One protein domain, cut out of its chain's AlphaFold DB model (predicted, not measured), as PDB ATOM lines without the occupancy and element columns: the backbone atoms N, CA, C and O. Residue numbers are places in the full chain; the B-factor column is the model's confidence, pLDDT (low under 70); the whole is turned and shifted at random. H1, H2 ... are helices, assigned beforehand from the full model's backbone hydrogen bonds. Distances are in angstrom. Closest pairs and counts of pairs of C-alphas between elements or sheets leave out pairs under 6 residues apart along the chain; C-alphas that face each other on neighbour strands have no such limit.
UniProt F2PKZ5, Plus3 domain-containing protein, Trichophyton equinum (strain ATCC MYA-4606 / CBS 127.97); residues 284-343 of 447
ATOM      1  N   ARG A 284     177.911 141.208 122.802       85.38
ATOM      2  CA  ARG A 284     178.908 142.287 122.735       85.38
ATOM      3  C   ARG A 284     178.306 143.619 122.285       85.38
ATOM      4  O   ARG A 284     178.647 144.660 122.840       85.38
ATOM      5  N   GLU A 285     177.393 143.583 121.322       85.81
ATOM      6  CA  GLU A 285     176.705 144.758 120.778       85.81
ATOM      7  C   GLU A 285     175.696 145.282 121.801       85.81
ATOM      8  O   GLU A 285     175.719 146.461 122.153       85.81
ATOM      9  N   LEU A 286     174.931 144.372 122.414       83.62
ATOM     10  CA  LEU A 286     174.036 144.668 123.538       83.62
ATOM     11  C   LEU A 286     174.781 145.254 124.752       83.62
ATOM     12  O   LEU A 286     174.248 146.114 125.451       83.62
ATOM     13  N   GLN A 287     176.018 144.815 125.016       84.69
ATOM     14  CA  GLN A 287     176.874 145.394 126.058       84.69
ATOM     15  C   GLN A 287     177.421 146.776 125.681       84.69
ATOM     16  O   GLN A 287     177.572 147.610 126.574       84.69
ATOM     17  N   ARG A 288     177.689 147.039 124.395       85.38
ATOM     18  CA  ARG A 288     178.129 148.350 123.889       85.38
ATOM     19  C   ARG A 288     176.995 149.383 123.915       85.38
ATOM     20  O   ARG A 288     177.241 150.516 124.303       85.38
ATOM     21  N   ALA A 289     175.763 148.979 123.600       85.06
ATOM     22  CA  ALA A 289     174.558 149.812 123.703       85.06
ATOM     23  C   ALA A 289     174.008 149.947 125.144       85.06
ATOM     24  O   ALA A 289     172.920 150.488 125.352       85.06
ATOM     25  N   ARG A 290     174.715 149.431 126.163       86.75
ATOM     26  CA  ARG A 290     174.251 149.455 127.556       86.75
ATOM     27  C   ARG A 290     174.756 150.684 128.309       86.75
ATOM     28  O   ARG A 290     175.914 150.728 128.727       86.75
ATOM     29  N   ILE A 291     173.857 151.612 128.619       86.50
ATOM     30  CA  ILE A 291     174.180 152.810 129.404       86.50
ATOM     31  C   ILE A 291     174.341 152.462 130.893       86.50
ATOM     32  O   ILE A 291     173.509 151.782 131.506       86.50
ATOM     33  N   ALA A 292     175.428 152.959 131.485       83.19
ATOM     34  CA  ALA A 292     175.718 152.893 132.914       83.19
ATOM     35  C   ALA A 292     175.493 154.258 133.586       83.19
ATOM     36  O   ALA A 292     175.705 155.303 132.972       83.19
ATOM     37  N   ARG A 293     175.121 154.246 134.876       83.94
ATOM     38  CA  ARG A 293     174.853 155.466 135.667       83.94
ATOM     39  C   ARG A 293     176.040 156.443 135.706       83.94
ATOM     40  O   ARG A 293     175.815 157.643 135.670       83.94
ATOM     41  N   SER A 294     177.272 155.930 135.721       83.81
ATOM     42  CA  SER A 294     178.510 156.726 135.698       83.81
ATOM     43  C   SER A 294     178.656 157.582 134.439       83.81
ATOM     44  O   SER A 294     179.072 158.730 134.519       83.81
ATOM     45  N   ASN A 295     178.294 157.029 133.280       80.19
ATOM     46  CA  ASN A 295     178.492 157.688 131.990       80.19
ATOM     47  C   ASN A 295     177.323 158.636 131.682       80.19
ATOM     48  O   ASN A 295     177.512 159.661 131.041       80.19
ATOM     49  N   PHE A 296     176.121 158.316 132.175       84.44
ATOM     50  CA  PHE A 296     174.927 159.147 132.010       84.44
ATOM     51  C   PHE A 296     175.136 160.573 132.545       84.44
ATOM     52  O   PHE A 296     174.875 161.528 131.825       84.44
ATOM     53  N   ALA A 297     175.673 160.712 133.764       84.69
ATOM     54  CA  ALA A 297     175.868 162.008 134.424       84.69
ATOM     55  C   ALA A 297     176.869 162.941 133.712       84.69
ATOM     56  O   ALA A 297     176.836 164.148 133.917       84.69
ATOM     57  N   GLN A 298     177.760 162.388 132.885       83.88
ATOM     58  CA  GLN A 298     178.711 163.169 132.090       83.88
ATOM     59  C   GLN A 298     178.115 163.611 130.751       83.88
ATOM     60  O   GLN A 298     178.479 164.664 130.242       83.88
ATOM     61  N   VAL A 299     177.209 162.817 130.168       84.94
ATOM     62  CA  VAL A 299     176.723 163.019 128.790       84.94
ATOM     63  C   VAL A 299     175.346 163.714 128.747       84.94
ATOM     64  O   VAL A 299     174.965 164.241 127.705       84.94
ATOM     65  N   CYS A 300     174.626 163.807 129.871       85.75
ATOM     66  CA  CYS A 300     173.263 164.361 129.943       85.75
ATOM     67  C   CYS A 300     173.093 165.848 129.615       85.75
ATOM     68  O   CYS A 300     171.965 166.289 129.426       85.75
ATOM     69  N   PHE A 301     174.180 166.614 129.521       91.00
ATOM     70  CA  PHE A 301     174.140 168.042 129.184       91.00
ATOM     71  C   PHE A 301     174.515 168.346 127.722       91.00
ATOM     72  O   PHE A 301     174.567 169.512 127.337       91.00
ATOM     73  N   TYR A 302     174.788 167.327 126.898       90.88
ATOM     74  CA  TYR A 302     175.162 167.532 125.497       90.88
ATOM     75  C   TYR A 302     173.934 167.648 124.575       90.88
ATOM     76  O   TYR A 302     172.975 166.884 124.721       90.88
ATOM     77  N   PRO A 303     173.951 168.543 123.568       94.44
ATOM     78  CA  PRO A 303     172.900 168.587 122.556       94.44
ATOM     79  C   PRO A 303     172.850 167.261 121.777       94.44
ATOM     80  O   PRO A 303     173.884 166.689 121.437       94.44
ATOM     81  N   GLY A 304     171.641 166.762 121.501       89.19
ATOM     82  CA  GLY A 304     171.429 165.455 120.859       89.19
ATOM     83  C   GLY A 304     171.446 164.247 121.811       89.19
ATOM     84  O   GLY A 304     171.275 163.116 121.353       89.19
ATOM     85  N   PHE A 305     171.593 164.463 123.123       89.69
ATOM     86  CA  PHE A 305     171.560 163.413 124.149       89.69
ATOM     87  C   PHE A 305     170.335 162.490 124.056       89.69
ATOM     88  O   PHE A 305     170.493 161.267 124.042       89.69
ATOM     89  N   ASP A 306     169.132 163.053 123.920       89.50
ATOM     90  CA  ASP A 306     167.885 162.276 123.864       89.50
ATOM     91  C   ASP A 306     167.855 161.316 122.668       89.50
ATOM     92  O   ASP A 306     167.454 160.157 122.797       89.50
ATOM     93  N   GLN A 307     168.363 161.761 121.513       89.00
ATOM     94  CA  GLN A 307     168.480 160.925 120.318       89.00
ATOM     95  C   GLN A 307     169.457 159.766 120.558       89.00
ATOM     96  O   GLN A 307     169.134 158.620 120.241       89.00
ATOM     97  N   ALA A 308     170.608 160.032 121.185       86.38
ATOM     98  CA  ALA A 308     171.611 159.013 121.498       86.38
ATOM     99  C   ALA A 308     171.132 157.983 122.543       86.38
ATOM    100  O   ALA A 308     171.477 156.802 122.449       86.38
ATOM    101  N   ILE A 309     170.327 158.397 123.529       86.38
ATOM    102  CA  ILE A 309     169.801 157.500 124.572       86.38
ATOM    103  C   ILE A 309     168.597 156.676 124.105       86.38
ATOM    104  O   ILE A 309     168.456 155.541 124.560       86.38
ATOM    105  N   SER A 310     167.764 157.202 123.201       85.69
ATOM    106  CA  SER A 310     166.483 156.596 122.785       85.69
ATOM    107  C   SER A 310     166.534 155.089 122.475       85.69
ATOM    108  O   SER A 310     165.650 154.345 122.894       85.69
ATOM    109  N   ASN A 311     167.598 154.626 121.810       81.75
ATOM    110  CA  ASN A 311     167.780 153.236 121.369       81.75
ATOM    111  C   ASN A 311     168.762 152.423 122.241       81.75
ATOM    112  O   ASN A 311     169.226 151.357 121.834       81.75
ATOM    113  N   CYS A 312     169.109 152.912 123.433       85.19
ATOM    114  CA  CYS A 312     170.059 152.266 124.339       85.19
ATOM    115  C   CYS A 312     169.383 151.485 125.478       85.19
ATOM    116  O   CYS A 312     168.291 151.806 125.947       85.19
ATOM    117  N   TYR A 313     170.080 150.478 126.011       82.19
ATOM    118  CA  TYR A 313     169.559 149.625 127.082       82.19
ATOM    119  C   TYR A 313     170.065 150.045 128.464       82.19
ATOM    120  O   TYR A 313     171.266 150.189 128.693       82.19
ATOM    121  N   THR A 314     169.164 150.134 129.446       83.75
ATOM    122  CA  THR A 314     169.534 150.282 130.864       83.75
ATOM    123  C   THR A 314     169.249 148.998 131.644       83.75
ATOM    124  O   THR A 314     168.375 148.204 131.289       83.75
ATOM    125  N   ARG A 315     169.973 148.780 132.753       79.06
ATOM    126  CA  ARG A 315     169.761 147.595 133.610       79.06
ATOM    127  C   ARG A 315     168.335 147.534 134.180       79.06
ATOM    128  O   ARG A 315     167.803 146.435 134.274       79.06
ATOM    129  N   LYS A 316     167.733 148.685 134.524       82.62
ATOM    130  CA  LYS A 316     166.354 148.777 135.044       82.62
ATOM    131  C   LYS A 316     165.318 148.394 133.979       82.62
ATOM    132  O   LYS A 316     164.518 147.490 134.209       82.62
ATOM    133  N   LEU A 317     165.405 149.000 132.792       78.38
ATOM    134  CA  LEU A 317     164.491 148.727 131.677       78.38
ATOM    135  C   LEU A 317     164.555 147.251 131.244       78.38
ATOM    136  O   LEU A 317     163.524 146.629 131.008       78.38
ATOM    137  N   ASN A 318     165.749 146.649 131.238       80.81
ATOM    138  CA  ASN A 318     165.901 145.217 130.976       80.81
ATOM    139  C   ASN A 318     165.204 144.355 132.055       80.81
ATOM    140  O   ASN A 318     164.417 143.476 131.713       80.81
ATOM    141  N   THR A 319     165.393 144.643 133.352       82.06
ATOM    142  CA  THR A 319     164.695 143.893 134.420       82.06
ATOM    143  C   THR A 319     163.170 144.010 134.348       82.06
ATOM    144  O   THR A 319     162.475 143.028 134.605       82.06
ATOM    145  N   GLU A 320     162.637 145.167 133.951       84.88
ATOM    146  CA  GLU A 320     161.196 145.339 133.738       84.88
ATOM    147  C   GLU A 320     160.693 144.589 132.507       84.88
ATOM    148  O   GLU A 320     159.649 143.946 132.581       84.88
ATOM    149  N   ASN A 321     161.433 144.608 131.396       85.38
ATOM    150  CA  ASN A 321     161.064 143.867 130.190       85.38
ATOM    151  C   ASN A 321     161.092 142.351 130.428       85.38
ATOM    152  O   ASN A 321     160.165 141.658 130.015       85.38
ATOM    153  N   VAL A 322     162.074 141.839 131.179       86.12
ATOM    154  CA  VAL A 322     162.102 140.436 131.624       86.12
ATOM    155  C   VAL A 322     160.898 140.119 132.519       86.12
ATOM    156  O   VAL A 322     160.235 139.107 132.300       86.12
ATOM    157  N   ARG A 323     160.544 140.992 133.475       89.44
ATOM    158  CA  ARG A 323     159.348 140.815 134.322       89.44
ATOM    159  C   ARG A 323     158.050 140.841 133.501       89.44
ATOM    160  O   ARG A 323     157.176 140.008 133.729       89.44
ATOM    161  N   LYS A 324     157.921 141.758 132.537       89.81
ATOM    162  CA  LYS A 324     156.778 141.851 131.608       89.81
ATOM    163  C   LYS A 324     156.662 140.585 130.755       89.81
ATOM    164  O   LYS A 324     155.571 140.028 130.671       89.81
ATOM    165  N   ALA A 325     157.773 140.080 130.213       89.56
ATOM    166  CA  ALA A 325     157.813 138.832 129.451       89.56
ATOM    167  C   ALA A 325     157.409 137.614 130.303       89.56
ATOM    168  O   ALA A 325     156.537 136.853 129.896       89.56
ATOM    169  N   GLN A 326     157.944 137.477 131.521       91.31
ATOM    170  CA  GLN A 326     157.565 136.408 132.462       91.31
ATOM    171  C   GLN A 326     156.079 136.467 132.858       91.31
ATOM    172  O   GLN A 326     155.419 135.436 132.990       91.31
ATOM    173  N   LEU A 327     155.526 137.671 133.044       90.31
ATOM    174  CA  LEU A 327     154.098 137.856 133.307       90.31
ATOM    175  C   LEU A 327     153.241 137.516 132.081       90.31
ATOM    176  O   LEU A 327     152.178 136.921 132.249       90.31
ATOM    177  N   ALA A 328     153.691 137.850 130.869       91.19
ATOM    178  CA  ALA A 328     153.018 137.486 129.624       91.19
ATOM    179  C   ALA A 328     153.027 135.965 129.400       91.19
ATOM    180  O   ALA A 328     151.968 135.389 129.176       91.19
ATOM    181  N   GLU A 329     154.173 135.300 129.574       89.94
ATOM    182  CA  GLU A 329     154.307 133.838 129.524       89.94
ATOM    183  C   GLU A 329     153.385 133.160 130.550       89.94
ATOM    184  O   GLU A 329     152.612 132.264 130.211       89.94
ATOM    185  N   ARG A 330     153.374 133.638 131.802       90.12
ATOM    186  CA  ARG A 330     152.495 133.105 132.854       90.12
ATOM    187  C   ARG A 330     151.007 133.350 132.572       90.12
ATOM    188  O   ARG A 330     150.186 132.500 132.917       90.12
ATOM    189  N   LYS A 331     150.643 134.480 131.953       92.38
ATOM    190  CA  LYS A 331     149.270 134.757 131.490       92.38
ATOM    191  C   LYS A 331     148.880 133.837 130.331       92.38
ATOM    192  O   LYS A 331     147.815 133.233 130.401       92.38
ATOM    193  N   ALA A 332     149.748 133.666 129.333       89.12
ATOM    194  CA  ALA A 332     149.537 132.760 128.205       89.12
ATOM    195  C   ALA A 332     149.389 131.303 128.671       89.12
ATOM    196  O   ALA A 332     148.441 130.632 128.282       89.12
ATOM    197  N   ALA A 333     150.237 130.842 129.596       86.81
ATOM    198  CA  ALA A 333     150.120 129.518 130.206       86.81
ATOM    199  C   ALA A 333     148.812 129.343 131.004       86.81
ATOM    200  O   ALA A 333     148.216 128.266 130.972       86.81
ATOM    201  N   LYS A 334     148.327 130.389 131.695       87.06
ATOM    202  CA  LYS A 334     147.017 130.362 132.374       87.06
ATOM    203  C   LYS A 334     145.856 130.322 131.373       87.06
ATOM    204  O   LYS A 334     144.898 129.597 131.614       87.06
ATOM    205  N   LEU A 335     145.943 131.065 130.266       87.75
ATOM    206  CA  LEU A 335     144.945 131.062 129.191       87.75
ATOM    207  C   LEU A 335     144.899 129.691 128.506       87.75
ATOM    208  O   LEU A 335     143.827 129.103 128.419       87.75
ATOM    209  N   ALA A 336     146.051 129.133 128.128       83.88
ATOM    210  CA  ALA A 336     146.156 127.789 127.564       83.88
ATOM    211  C   ALA A 336     145.587 126.724 128.517       83.88
ATOM    212  O   ALA A 336     144.782 125.898 128.101       83.88
ATOM    213  N   ALA A 337     145.913 126.785 129.813       82.88
ATOM    214  CA  ALA A 337     145.323 125.892 130.812       82.88
ATOM    215  C   ALA A 337     143.798 126.069 130.954       82.88
ATOM    216  O   ALA A 337     143.098 125.088 131.189       82.88
ATOM    217  N   ALA A 338     143.272 127.288 130.789       85.12
ATOM    218  CA  ALA A 338     141.833 127.547 130.791       85.12
ATOM    219  C   ALA A 338     141.139 127.025 129.519       85.12
ATOM    220  O   ALA A 338     140.064 126.448 129.627       85.12
ATOM    221  N   ALA A 339     141.755 127.152 128.340       83.06
ATOM    222  CA  ALA A 339     141.249 126.570 127.091       83.06
ATOM    223  C   ALA A 339     141.241 125.030 127.143       83.06
ATOM    224  O   ALA A 339     140.267 124.398 126.744       83.06
ATOM    225  N   VAL A 340     142.276 124.422 127.734       83.88
ATOM    226  CA  VAL A 340     142.307 122.978 128.032       83.88
ATOM    227  C   VAL A 340     141.195 122.591 129.015       83.88
ATOM    228  O   VAL A 340     140.532 121.579 128.816       83.88
ATOM    229  N   ALA A 341     140.944 123.397 130.053       81.69
ATOM    230  CA  ALA A 341     139.867 123.146 131.014       81.69
ATOM    231  C   ALA A 341     138.454 123.314 130.419       81.69
ATOM    232  O   ALA A 341     137.533 122.643 130.876       81.69
ATOM    233  N   ARG A 342     138.285 124.163 129.394       85.62
ATOM    234  CA  ARG A 342     137.048 124.278 128.597       85.62
ATOM    235  C   ARG A 342     136.898 123.185 127.529       85.62
ATOM    236  O   ARG A 342     135.851 123.103 126.903       85.62
ATOM    237  N   GLY A 343     137.919 122.351 127.312       78.06
ATOM    238  CA  GLY A 343     137.918 121.297 126.287       78.06
ATOM    239  C   GLY A 343     138.256 121.770 124.866       78.06
ATOM    240  O   GLY A 343     138.327 120.948 123.960       78.06
TER     241      GLY A 343
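What this domain is: This is residues 284 to 343 of the 447 residues of the protein "Plus3 domain-containing protein" of Trichophyton equinum (strain ATCC MYA-4606 / CBS 127.97) (UniProt F2PKZ5). A small loose head of three short helices, H1, H2 and H3, is followed by one long helix, H4, most of which sticks out as an arm: residues 319 to 343 stand free, and 319 to 341 of them belong to H4. The printed part has 60 residues with four named helices, H1 to H4 in chain order, and no named strand; the class is all helix. The whole is extended, with a radius of gyration of the C-alphas of 18.6 A and spans of 59 by 21 by 17 A.

Where its parts are: H1 is residues 284 to 288, 6.2 A long, beginning at C-alpha 284 (178.908, 142.287, 122.735). H2 is residues 293 to 299, 10.4 A long, and H3 is residues 305 to 310, 8.6 A long. H4 is residues 315 to 341, 38.7 A long from C-alpha 315 (169.761, 147.595, 133.610) to C-alpha 341 (139.867, 123.146, 131.014).

How they stand to each other: H1 is apart from H2, H3 and H4. H2 and H3 are close but not clearly touching; their closest C-alphas, those of Val 299 and Phe 305, are 7.0 A apart. They run opposite ways at a steep tilt of 43 degrees. H4 is apart from H2 and H3. Every O i to N i+4 pair is within hydrogen-bond range in H1, H3 and H4; in H2 1 of 3 is, beside 2 of 4 O i to N i+3 pairs.

The domain as a whole: The C-alphas farthest apart, those of Tyr 302 and Gly 343, are 59.4 A apart. Without the stretch that stands free, the body spans 26 by 18 by 17 A. The three links are tight, and the printed part has no cut. Mean pLDDT of the printed part is 85.9, and no printed residue is under 70.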